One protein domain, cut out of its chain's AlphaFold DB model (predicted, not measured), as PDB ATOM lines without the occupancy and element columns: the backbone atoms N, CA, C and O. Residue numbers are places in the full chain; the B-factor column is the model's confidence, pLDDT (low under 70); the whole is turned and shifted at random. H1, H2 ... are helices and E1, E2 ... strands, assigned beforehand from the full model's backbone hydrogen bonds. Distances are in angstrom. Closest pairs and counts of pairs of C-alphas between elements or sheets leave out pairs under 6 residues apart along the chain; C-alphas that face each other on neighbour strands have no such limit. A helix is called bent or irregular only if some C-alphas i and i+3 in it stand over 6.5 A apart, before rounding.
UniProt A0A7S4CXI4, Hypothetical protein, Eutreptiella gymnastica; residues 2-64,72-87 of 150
ATOM      1  N   VAL A   2       9.976  38.956  36.714       83.56
ATOM      2  CA  VAL A   2      10.674  39.931  37.591       83.56
ATOM      3  C   VAL A   2      11.104  41.220  36.880       83.56
ATOM      4  O   VAL A   2      11.179  42.265  37.519       83.56
ATOM      5  N   GLY A   3      11.268  41.179  35.551       83.12
ATOM      6  CA  GLY A   3      11.559  42.354  34.713       83.12
ATOM      7  C   GLY A   3      10.464  43.430  34.690       83.12
ATOM      8  O   GLY A   3      10.642  44.467  34.069       83.12
ATOM      9  N   VAL A   4       9.338  43.219  35.382       89.62
ATOM     10  CA  VAL A   4       8.320  44.262  35.589       89.62
ATOM     11  C   VAL A   4       8.801  45.370  36.526       89.62
ATOM     12  O   VAL A   4       8.352  46.500  36.413       89.62
ATOM     13  N   THR A   5       9.700  45.054  37.457       88.19
ATOM     14  CA  THR A   5      10.130  45.980  38.513       88.19
ATOM     15  C   THR A   5      10.777  47.246  37.944       88.19
ATOM     16  O   THR A   5      10.313  48.335  38.278       88.19
ATOM     17  N   PRO A   6      11.768  47.157  37.029       87.81
ATOM     18  CA  PRO A   6      12.296  48.351  36.371       87.81
ATOM     19  C   PRO A   6      11.227  49.072  35.539       87.81
ATOM     20  O   PRO A   6      11.166  50.297  35.559       87.81
ATOM     21  N   ALA A   7      10.324  48.338  34.876       88.25
ATOM     22  CA  ALA A   7       9.241  48.949  34.105       88.25
ATOM     23  C   ALA A   7       8.286  49.776  34.986       88.25
ATOM     24  O   ALA A   7       7.899  50.872  34.591       88.25
ATOM     25  N   ALA A   8       7.950  49.302  36.188       89.38
ATOM     26  CA  ALA A   8       7.135  50.042  37.150       89.38
ATOM     27  C   ALA A   8       7.786  51.374  37.550       89.38
ATOM     28  O   ALA A   8       7.118  52.405  37.551       89.38
ATOM     29  N   SER A   9       9.098  51.372  37.807       88.31
ATOM     30  CA  SER A   9       9.833  52.599  38.132       88.31
ATOM     31  C   SER A   9       9.889  53.578  36.955       88.31
ATOM     32  O   SER A   9       9.715  54.776  37.158       88.31
ATOM     33  N   VAL A  10      10.134  53.086  35.735       87.00
ATOM     34  CA  VAL A  10      10.192  53.925  34.526       87.00
ATOM     35  C   VAL A  10       8.831  54.552  34.238       87.00
ATOM     36  O   VAL A  10       8.756  55.743  33.951       87.00
ATOM     37  N   VAL A  11       7.755  53.767  34.344       87.44
ATOM     38  CA  VAL A  11       6.392  54.265  34.147       87.44
ATOM     39  C   VAL A  11       6.058  55.320  35.195       87.44
ATOM     40  O   VAL A  11       5.644  56.406  34.812       87.44
ATOM     41  N   ALA A  12       6.298  55.059  36.484       86.62
ATOM     42  CA  ALA A  12       6.042  56.044  37.537       86.62
ATOM     43  C   ALA A  12       6.787  57.367  37.274       86.62
ATOM     44  O   ALA A  12       6.166  58.425  37.221       86.62
ATOM     45  N   ALA A  13       8.088  57.299  36.972       85.56
ATOM     46  CA  ALA A  13       8.890  58.483  36.663       85.56
ATOM     47  C   ALA A  13       8.393  59.245  35.419       85.56
ATOM     48  O   ALA A  13       8.417  60.475  35.393       85.56
ATOM     49  N   ALA A  14       7.924  58.534  34.388       84.12
ATOM     50  CA  ALA A  14       7.363  59.153  33.188       84.12
ATOM     51  C   ALA A  14       6.024  59.867  33.456       84.12
ATOM     52  O   ALA A  14       5.688  60.826  32.757       84.12
ATOM     53  N   LEU A  15       5.261  59.409  34.452       85.88
ATOM     54  CA  LEU A  15       3.968  59.984  34.821       85.88
ATOM     55  C   LEU A  15       4.084  61.155  35.807       85.88
ATOM     56  O   LEU A  15       3.248  62.051  35.754       85.88
ATOM     57  N   ASP A  16       5.130  61.211  36.627       84.25
ATOM     58  CA  ASP A  16       5.329  62.299  37.598       84.25
ATOM     59  C   ASP A  16       5.781  63.633  36.950       84.25
ATOM     60  O   ASP A  16       5.768  64.688  37.586       84.25
ATOM     61  N   GLY A  17       6.175  63.619  35.671       78.62
ATOM     62  CA  GLY A  17       6.646  64.802  34.943       78.62
ATOM     63  C   GLY A  17       5.548  65.778  34.484       78.62
ATOM     64  O   GLY A  17       4.354  65.466  34.436       78.62
ATOM     65  N   ALA A  18       5.961  66.978  34.049       64.44
ATOM     66  CA  ALA A  18       5.083  67.950  33.392       64.44
ATOM     67  C   ALA A  18       4.553  67.369  32.064       64.44
ATOM     68  O   ALA A  18       5.236  67.381  31.044       64.44
ATOM     69  N   GLY A  19       3.344  66.803  32.097       77.31
ATOM     70  CA  GLY A  19       2.775  66.028  30.986       77.31
ATOM     71  C   GLY A  19       2.238  64.650  31.381       77.31
ATOM     72  O   GLY A  19       1.664  63.969  30.529       77.31
ATOM     73  N   GLY A  20       2.341  64.268  32.658       80.38
ATOM     74  CA  GLY A  20       1.899  62.980  33.193       80.38
ATOM     75  C   GLY A  20       0.524  62.521  32.728       80.38
ATOM     76  O   GLY A  20       0.352  61.385  32.306       80.38
ATOM     77  N   ARG A  21      -0.462  63.428  32.679       78.12
ATOM     78  CA  ARG A  21      -1.824  63.094  32.227       78.12
ATOM     79  C   ARG A  21      -1.909  62.722  30.741       78.12
ATOM     80  O   ARG A  21      -2.756  61.912  30.368       78.12
ATOM     81  N   LEU A  22      -1.086  63.333  29.886       83.25
ATOM     82  CA  LEU A  22      -1.011  62.979  28.466       83.25
ATOM     83  C   LEU A  22      -0.240  61.668  28.291       83.25
ATOM     84  O   LEU A  22      -0.698  60.792  27.559       83.25
ATOM     85  N   MET A  23       0.874  61.518  29.015       83.88
ATOM     86  CA  MET A  23       1.671  60.290  29.020       83.88
ATOM     87  C   MET A  23       0.852  59.093  29.506       83.88
ATOM     88  O   MET A  23       0.813  58.075  28.826       83.88
ATOM     89  N   ALA A  24       0.053  59.243  30.564       81.38
ATOM     90  CA  ALA A  24      -0.820  58.191  31.087       81.38
ATOM     91  C   ALA A  24      -1.788  57.621  30.040       81.38
ATOM     92  O   ALA A  24      -2.116  56.441  30.074       81.38
ATOM     93  N   LYS A  25      -2.248  58.438  29.082       84.75
ATOM     94  CA  LYS A  25      -3.161  57.994  28.013       84.75
ATOM     95  C   LYS A  25      -2.450  57.301  26.847       84.75
ATOM     96  O   LYS A  25      -3.114  56.710  25.993       84.75
ATOM     97  N   ARG A  26      -1.124  57.421  26.776       89.94
ATOM     98  CA  ARG A  26      -0.284  56.962  25.661       89.94
ATOM     99  C   ARG A  26       0.689  55.858  26.072       89.94
ATOM    100  O   ARG A  26       1.181  55.143  25.207       89.94
ATOM    101  N   THR A  27       0.906  55.668  27.367       93.50
ATOM    102  CA  THR A  27       1.684  54.567  27.929       93.50
ATOM    103  C   THR A  27       0.797  53.347  28.130       93.50
ATOM    104  O   THR A  27      -0.238  53.427  28.783       93.50
ATOM    105  N   TYR A  28       1.226  52.206  27.591       95.12
ATOM    106  CA  TYR A  28       0.562  50.917  27.764       95.12
ATOM    107  C   TYR A  28       1.493  49.946  28.476       95.12
ATOM    108  O   TYR A  28       2.685  49.885  28.173       95.12
ATOM    109  N   VAL A  29       0.942  49.148  29.387       95.19
ATOM    110  CA  VAL A  29       1.685  48.111  30.106       95.19
ATOM    111  C   VAL A  29       1.093  46.760  29.762       95.19
ATOM    112  O   VAL A  29      -0.069  46.486  30.044       95.19
ATOM    113  N   VAL A  30       1.909  45.883  29.181       95.88
ATOM    114  CA  VAL A  30       1.553  44.477  28.968       95.88
ATOM    115  C   VAL A  30       2.385  43.628  29.911       95.88
ATOM    116  O   VAL A  30       3.587  43.458  29.714       95.88
ATOM    117  N   TRP A  31       1.749  43.069  30.940       95.62
ATOM    118  CA  TRP A  31       2.453  42.280  31.942       95.62
ATOM    119  C   TRP A  31       1.940  40.849  32.010       95.62
ATOM    120  O   TRP A  31       0.825  40.572  32.445       95.62
ATOM    121  N   SER A  32       2.810  39.917  31.623       93.50
ATOM    122  CA  SER A  32       2.620  38.487  31.854       93.50
ATOM    123  C   SER A  32       3.319  38.048  33.144       93.50
ATOM    124  O   SER A  32       4.541  38.206  33.306       93.50
ATOM    125  N   PHE A  33       2.555  37.476  34.075       93.00
ATOM    126  CA  PHE A  33       3.034  37.061  35.393       93.00
ATOM    127  C   PHE A  33       2.511  35.677  35.795       93.00
ATOM    128  O   PHE A  33       1.576  35.145  35.205       93.00
ATOM    129  N   ARG A  34       3.173  35.059  36.778       91.06
ATOM    130  CA  ARG A  34       2.780  33.766  37.380       91.06
ATOM    131  C   ARG A  34       2.612  33.834  38.899       91.06
ATOM    132  O   ARG A  34       2.091  32.900  39.488       91.06
ATOM    133  N   SER A  35       3.125  34.892  39.527       90.88
ATOM    134  CA  SER A  35       3.126  35.073  40.978       90.88
ATOM    135  C   SER A  35       2.112  36.153  41.329       90.88
ATOM    136  O   SER A  35       2.342  37.318  41.006       90.88
ATOM    137  N   LEU A  36       1.006  35.762  41.969       89.19
ATOM    138  CA  LEU A  36       0.017  36.700  42.512       89.19
ATOM    139  C   LEU A  36       0.628  37.631  43.574       89.19
ATOM    140  O   LEU A  36       0.440  38.835  43.443       89.19
ATOM    141  N   PRO A  37       1.467  37.153  44.522       90.38
ATOM    142  CA  PRO A  37       2.111  38.055  45.478       90.38
ATOM    143  C   PRO A  37       2.994  39.126  44.824       90.38
ATOM    144  O   PRO A  37       3.113  40.235  45.334       90.38
ATOM    145  N   LEU A  38       3.638  38.811  43.693       89.50
ATOM    146  CA  LEU A  38       4.397  39.814  42.941       89.50
ATOM    147  C   LEU A  38       3.461  40.815  42.256       89.50
ATOM    148  O   LEU A  38       3.761  42.003  42.243       89.50
ATOM    149  N   PHE A  39       2.346  40.337  41.698       91.00
ATOM    150  CA  PHE A  39       1.313  41.187  41.106       91.00
ATOM    151  C   PHE A  39       0.782  42.206  42.106       91.00
ATOM    152  O   PHE A  39       0.906  43.397  41.856       91.00
ATOM    153  N   GLU A  40       0.320  41.755  43.268       90.00
ATOM    154  CA  GLU A  40      -0.231  42.618  44.320       90.00
ATOM    155  C   GLU A  40       0.760  43.690  44.802       90.00
ATOM    156  O   GLU A  40       0.354  44.784  45.180       90.00
ATOM    157  N   ARG A  41       2.069  43.405  44.760       90.69
ATOM    158  CA  ARG A  41       3.114  44.361  45.160       90.69
ATOM    159  C   ARG A  41       3.457  45.395  44.092       90.69
ATOM    160  O   ARG A  41       3.848  46.502  44.444       90.69
ATOM    161  N   VAL A  42       3.396  45.027  42.812       91.81
ATOM    162  CA  VAL A  42       3.872  45.885  41.710       91.81
ATOM    163  C   VAL A  42       2.722  46.574  40.973       91.81
ATOM    164  O   VAL A  42       2.904  47.679  40.476       91.81
ATOM    165  N   GLU A  43       1.532  45.972  40.932       92.00
ATOM    166  CA  GLU A  43       0.330  46.565  40.329       92.00
ATOM    167  C   GLU A  43       0.059  48.009  40.784       92.00
ATOM    168  O   GLU A  43      -0.221  48.829  39.904       92.00
ATOM    169  N   PRO A  44       0.231  48.382  42.071       91.25
ATOM    170  CA  PRO A  44      -0.063  49.738  42.525       91.25
ATOM    171  C   PRO A  44       0.708  50.843  41.789       91.25
ATOM    172  O   PRO A  44       0.195  51.950  41.642       91.25
ATOM    173  N   TYR A  45       1.901  50.548  41.261       90.00
ATOM    174  CA  TYR A  45       2.702  51.503  40.485       90.00
ATOM    175  C   TYR A  45       2.068  51.863  39.136       90.00
ATOM    176  O   TYR A  45       2.421  52.875  38.534       90.00
ATOM    177  N   PHE A  46       1.119  51.057  38.660       91.06
ATOM    178  CA  PHE A  46       0.413  51.281  37.404       91.06
ATOM    179  C   PHE A  46      -0.968  51.918  37.593       91.06
ATOM    180  O   PHE A  46      -1.612  52.216  36.596       91.06
ATOM    181  N   ARG A  47      -1.421  52.191  38.829       88.50
ATOM    182  CA  ARG A  47      -2.744  52.789  39.134       88.50
ATOM    183  C   ARG A  47      -2.999  54.145  38.483       88.50
ATOM    184  O   ARG A  47      -4.144  54.518  38.260       88.50
ATOM    185  N   GLN A  48      -1.937  54.878  38.163       87.44
ATOM    186  CA  GLN A  48      -2.038  56.151  37.452       87.44
ATOM    187  C   GLN A  48      -2.394  55.981  35.962       87.44
ATOM    188  O   GLN A  48      -2.823  56.938  35.312       87.44
ATOM    189  N   LEU A  49      -2.215  54.779  35.404       89.38
ATOM    190  CA  LEU A  49      -2.619  54.464  34.041       89.38
ATOM    191  C   LEU A  49      -4.116  54.121  33.993       89.38
ATOM    192  O   LEU A  49      -4.628  53.450  34.886       89.38
ATOM    193  N   PRO A  50      -4.839  54.524  32.934       90.50
ATOM    194  CA  PRO A  50      -6.200  54.053  32.705       90.50
ATOM    195  C   PRO A  50      -6.243  52.527  32.547       90.50
ATOM    196  O   PRO A  50      -5.390  51.966  31.863       90.50
ATOM    197  N   GLU A  51      -7.299  51.863  33.031       88.38
ATOM    198  CA  GLU A  51      -7.430  50.395  32.927       88.38
ATOM    199  C   GLU A  51      -7.282  49.888  31.481       88.38
ATOM    200  O   GLU A  51      -6.625  48.884  31.218       88.38
ATOM    201  N   LYS A  52      -7.805  50.641  30.505       90.06
ATOM    202  CA  LYS A  52      -7.689  50.336  29.066       90.06
ATOM    203  C   LYS A  52      -6.257  50.365  28.506       90.06
ATOM    204  O   LYS A  52      -6.084  50.060  27.324       90.06
ATOM    205  N   CYS A  53      -5.290  50.822  29.298       93.19
ATOM    206  CA  CYS A  53      -3.864  50.867  28.996       93.19
ATOM    207  C   CYS A  53      -3.079  49.752  29.717       93.19
ATOM    208  O   CYS A  53      -1.896  49.558  29.445       93.19
ATOM    209  N   CYS A  54      -3.734  48.987  30.593       94.06
ATOM    210  CA  CYS A  54      -3.134  47.930  31.396       94.06
ATOM    211  C   CYS A  54      -3.625  46.554  30.925       94.06
ATOM    212  O   CYS A  54      -4.786  46.181  31.071       94.06
ATOM    213  N   HIS A  55      -2.719  45.760  30.362       95.38
ATOM    214  CA  HIS A  55      -2.976  44.404  29.886       95.38
ATOM    215  C   HIS A  55      -2.255  43.405  30.794       95.38
ATOM    216  O   HIS A  55      -1.126  42.980  30.527       95.38
ATOM    217  N   PHE A  56      -2.909  43.025  31.888       95.12
ATOM    218  CA  PHE A  56      -2.366  42.090  32.871       95.12
ATOM    219  C   PHE A  56      -2.822  40.657  32.592       95.12
ATOM    220  O   PHE A  56      -4.005  40.390  32.386       95.12
ATOM    221  N   HIS A  57      -1.869  39.726  32.563       94.00
ATOM    222  CA  HIS A  57      -2.072  38.348  32.124       94.00
ATOM    223  C   HIS A  57      -1.426  37.344  33.089       94.00
ATOM    224  O   HIS A  57      -0.200  37.232  33.175       94.00
ATOM    225  N   HIS A  58      -2.255  36.571  33.792       92.69
ATOM    226  CA  HIS A  58      -1.807  35.504  34.681       92.69
ATOM    227  C   HIS A  58      -1.620  34.193  33.902       92.69
ATOM    228  O   HIS A  58      -2.576  33.559  33.454       92.69
ATOM    229  N   THR A  59      -0.367  33.765  33.766       91.62
ATOM    230  CA  THR A  59       0.053  32.555  33.035       91.62
ATOM    231  C   THR A  59       0.353  31.358  33.941       91.62
ATOM    232  O   THR A  59       0.822  30.328  33.454       91.62
ATOM    233  N   GLY A  60       0.126  31.483  35.253       85.12
ATOM    234  CA  GLY A  60       0.184  30.346  36.173       85.12
ATOM    235  C   GLY A  60      -0.935  29.342  35.884       85.12
ATOM    236  O   GLY A  60      -1.937  29.690  35.257       85.12
ATOM    237  N   GLN A  61      -0.774  28.090  36.328       72.31
ATOM    238  CA  GLN A  61      -1.848  27.105  36.190       72.31
ATOM    239  C   GLN A  61      -3.123  27.617  36.876       72.31
ATOM    240  O   GLN A  61      -3.024  28.199  37.961       72.31
ATOM    241  N   PRO A  62      -4.307  27.413  36.270       56.56
ATOM    242  CA  PRO A  62      -5.568  27.804  36.872       56.56
ATOM    243  C   PRO A  62      -5.828  26.901  38.078       56.56
ATOM    244  O   PRO A  62      -6.497  25.879  37.982       56.56
ATOM    245  N   LYS A  63      -5.308  27.274  39.245       50.34
ATOM    246  CA  LYS A  63      -6.010  26.933  40.475       50.34
ATOM    247  C   LYS A  63      -7.216  27.856  40.486       50.34
ATOM    248  O   LYS A  63      -7.041  29.067  40.412       50.34
ATOM    249  N   GLN A  64      -8.419  27.291  40.455       42.91
ATOM    250  CA  GLN A  64      -9.665  28.032  40.628       42.91
ATOM    251  C   GLN A  64      -9.557  28.891  41.893       42.91
ATOM    252  O   GLN A  64      -9.798  28.423  42.999       42.91
ATOM    253  N   ALA A  72     -12.319  46.227  49.940       39.78
ATOM    254  CA  ALA A  72     -13.338  47.200  49.570       39.78
ATOM    255  C   ALA A  72     -13.352  48.285  50.657       39.78
ATOM    256  O   ALA A  72     -14.188  48.267  51.555       39.78
ATOM    257  N   PHE A  73     -12.367  49.179  50.599       41.28
ATOM    258  CA  PHE A  73     -12.514  50.537  51.103       41.28
ATOM    259  C   PHE A  73     -12.421  51.450  49.878       41.28
ATOM    260  O   PHE A  73     -11.470  51.390  49.112       41.28
ATOM    261  N   GLU A  74     -13.535  52.136  49.669       46.41
ATOM    262  CA  GLU A  74     -13.926  53.138  48.676       46.41
ATOM    263  C   GLU A  74     -12.829  53.733  47.753       46.41
ATOM    264  O   GLU A  74     -11.802  54.227  48.200       46.41
ATOM    265  N   GLU A  75     -13.131  53.729  46.444       45.09
ATOM    266  CA  GLU A  75     -12.510  54.494  45.334       45.09
ATOM    267  C   GLU A  75     -11.104  54.135  44.803       45.09
ATOM    268  O   GLU A  75     -10.588  54.845  43.939       45.09
ATOM    269  N   ASP A  76     -10.521  52.989  45.152       49.62
ATOM    270  CA  ASP A  76      -9.326  52.500  44.445       49.62
ATOM    271  C   ASP A  76      -9.712  51.742  43.159       49.62
ATOM    272  O   ASP A  76     -10.305  50.661  43.199       49.62
ATOM    273  N   ALA A  77      -9.367  52.289  41.990       55.12
ATOM    274  CA  ALA A  77      -9.502  51.590  40.712       55.12
ATOM    275  C   ALA A  77      -8.608  50.335  40.705       55.12
ATOM    276  O   ALA A  77      -7.399  50.413  40.491       55.12
ATOM    277  N   VAL A  78      -9.197  49.167  40.972       68.50
ATOM    278  CA  VAL A  78      -8.477  47.889  40.964       68.50
ATOM    279  C   VAL A  78      -8.342  47.404  39.526       68.50
ATOM    280  O   VAL A  78      -9.339  47.080  38.879       68.50
ATOM    281  N   HIS A  79      -7.111  47.299  39.028       79.50
ATOM    282  CA  HIS A  79      -6.880  46.698  37.721       79.50
ATOM    283  C   HIS A  79      -7.241  45.213  37.706       79.50
ATOM    284  O   HIS A  79      -6.800  44.423  38.547       79.50
ATOM    285  N   THR A  80      -7.991  44.809  36.685       84.38
ATOM    286  CA  THR A  80      -8.307  43.403  36.438       84.38
ATOM    287  C   THR A  80      -7.193  42.710  35.640       84.38
ATOM    288  O   THR A  80      -6.441  43.338  34.894       84.38
ATOM    289  N   PHE A  81      -7.062  41.386  35.782       89.75
ATOM    290  CA  PHE A  81      -6.148  40.580  34.965       89.75
ATOM    291  C   PHE A  81      -6.874  39.423  34.275       89.75
ATOM    292  O   PHE A  81      -7.868  38.890  34.767       89.75
ATOM    293  N   LYS A  82      -6.353  39.007  33.118       92.06
ATOM    294  CA  LYS A  82      -6.882  37.911  32.295       92.06
ATOM    295  C   LYS A  82      -6.071  36.636  32.513       92.06
ATOM    296  O   LYS A  82      -4.868  36.689  32.761       92.06
ATOM    297  N   ALA A  83      -6.704  35.474  32.387       89.38
ATOM    298  CA  ALA A  83      -5.991  34.199  32.390       89.38
ATOM    299  C   ALA A  83      -5.295  33.948  31.040       89.38
ATOM    300  O   ALA A  83      -5.817  34.300  29.982       89.38
ATOM    301  N   GLY A  84      -4.133  33.292  31.071       91.06
ATOM    302  CA  GLY A  84      -3.399  32.883  29.874       91.06
ATOM    303  C   GLY A  84      -2.399  33.923  29.374       91.06
ATOM    304  O   GLY A  84      -2.027  34.854  30.085       91.06
ATOM    305  N   ARG A  85      -1.893  33.718  28.154       92.06
ATOM    306  CA  ARG A  85      -0.868  34.582  27.546       92.06
ATOM    307  C   ARG A  85      -1.502  35.815  26.889       92.06
ATOM    308  O   ARG A  85      -2.607  35.704  26.359       92.06
ATOM    309  N   PRO A  86      -0.809  36.968  26.880       94.06
ATOM    310  CA  PRO A  86      -1.257  38.128  26.126       94.06
ATOM    311  C   PRO A  86      -1.243  37.830  24.631       94.06
ATOM    312  O   PRO A  86      -0.311  37.217  24.107       94.06
ATOM    313  N   LYS A  87      -2.267  38.310  23.937       95.06
ATOM    314  CA  LYS A  87      -2.333  38.263  22.481       95.06
ATOM    315  C   LYS A  87      -1.665  39.509  21.903       95.06
ATOM    316  O   LYS A  87      -2.335  40.465  21.533       95.06
TER     317      LYS A  87
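AT A GLANCE: This is residues 2 to 64 and 72 to 87 of the 150 residues of the protein "Hypothetical protein" of Eutreptiella gymnastica (UniProt A0A7S4CXI4). A small sheet of three parallel strands has the helix H3 over one face, along E1 and E2, and the helix H1 side by side with H3, grazing the sheet at its edge strand E1. The short helix H2 lies beyond the end of the sheet where E1 begins, making a corner with the end of H1. The printed part has 79 residues with three named helices and three named strands, in the order H1, H2, E1, H3, E2, E3; the sheet runs E1, E2, E3, and the class is mixed, helices and strands. The whole is compact, with a radius of gyration of the C-alphas of 13.0 A and spans of 43 by 30 by 21 A.

HOW THE PARTS SIT: H1, residues 4 to 15, touches H2, residues 20 to 26, only at the corner, with residues 14 to 15 of H1 alone; the closest C-alphas are those of Leu 15 and Met 23, 6.2 A apart. H1 also touches H3, residues 36 to 46, at a shallow tilt of 17 degrees, the same way; their closest C-alphas, of Ala 8 and Tyr 45, are 5.7 A apart. E1, residues 29 to 33, and E2, residues 54 to 58, are parallel at 10 degrees, with N 31 and O 55 at 2.9 A and N 57 and O 31 at 2.8 A, within hydrogen-bond range. E2 is also parallel to E3, residues 81 to 83, at 38 degrees, with N 58 and O 82 at 2.8 A. H3 is on the sheet at a height over the sheet of 9.9 A, over E1 and E2, and runs along the strands, at 4 degrees to E2 on the local plane. E1, H3 and E2 form a strand-helix-strand unit, two parallel neighbour strands with a helix between, and its crossover is right-handed. H1 only grazes the sheet, with its residues 4 to 11. H2 is not on the sheet and is apart from H3. Every O i to N i+4 pair is within hydrogen-bond range in H1, but 2 of 3 in H2 and 4 of 7 in H3.

IN THESE COORDINATES: H1 begins at C-alpha 4, (8.320, 44.262, 35.589), and is 16.3 A long; H2 is 9.9 A long. E1 measures 12.3 A from C-alpha 29 to C-alpha 33. H3, 15.5 A long, is only just irregular: C-alphas 41 and 44 are 6.8 A apart. E2 measures 12.9 A, and E3, 6.9 A long, ends at C-alpha 83, (-5.991, 34.199, 32.390).

THE WHOLE: The two C-alphas farthest apart, of Ala 18 and Gln 64, are 43.2 A apart. Residues 65 to 71 are not printed, and C-alphas 64 and 72 are 21.5 A apart across the cut, which falls in the link from E2 to E3. Of the links that are printed whole, H3 to E2 is short and the others are tight. The mean pLDDT of the printed part is 83.4; residue 18, residues 62 to 64 and residues 72 to 78 are under 70.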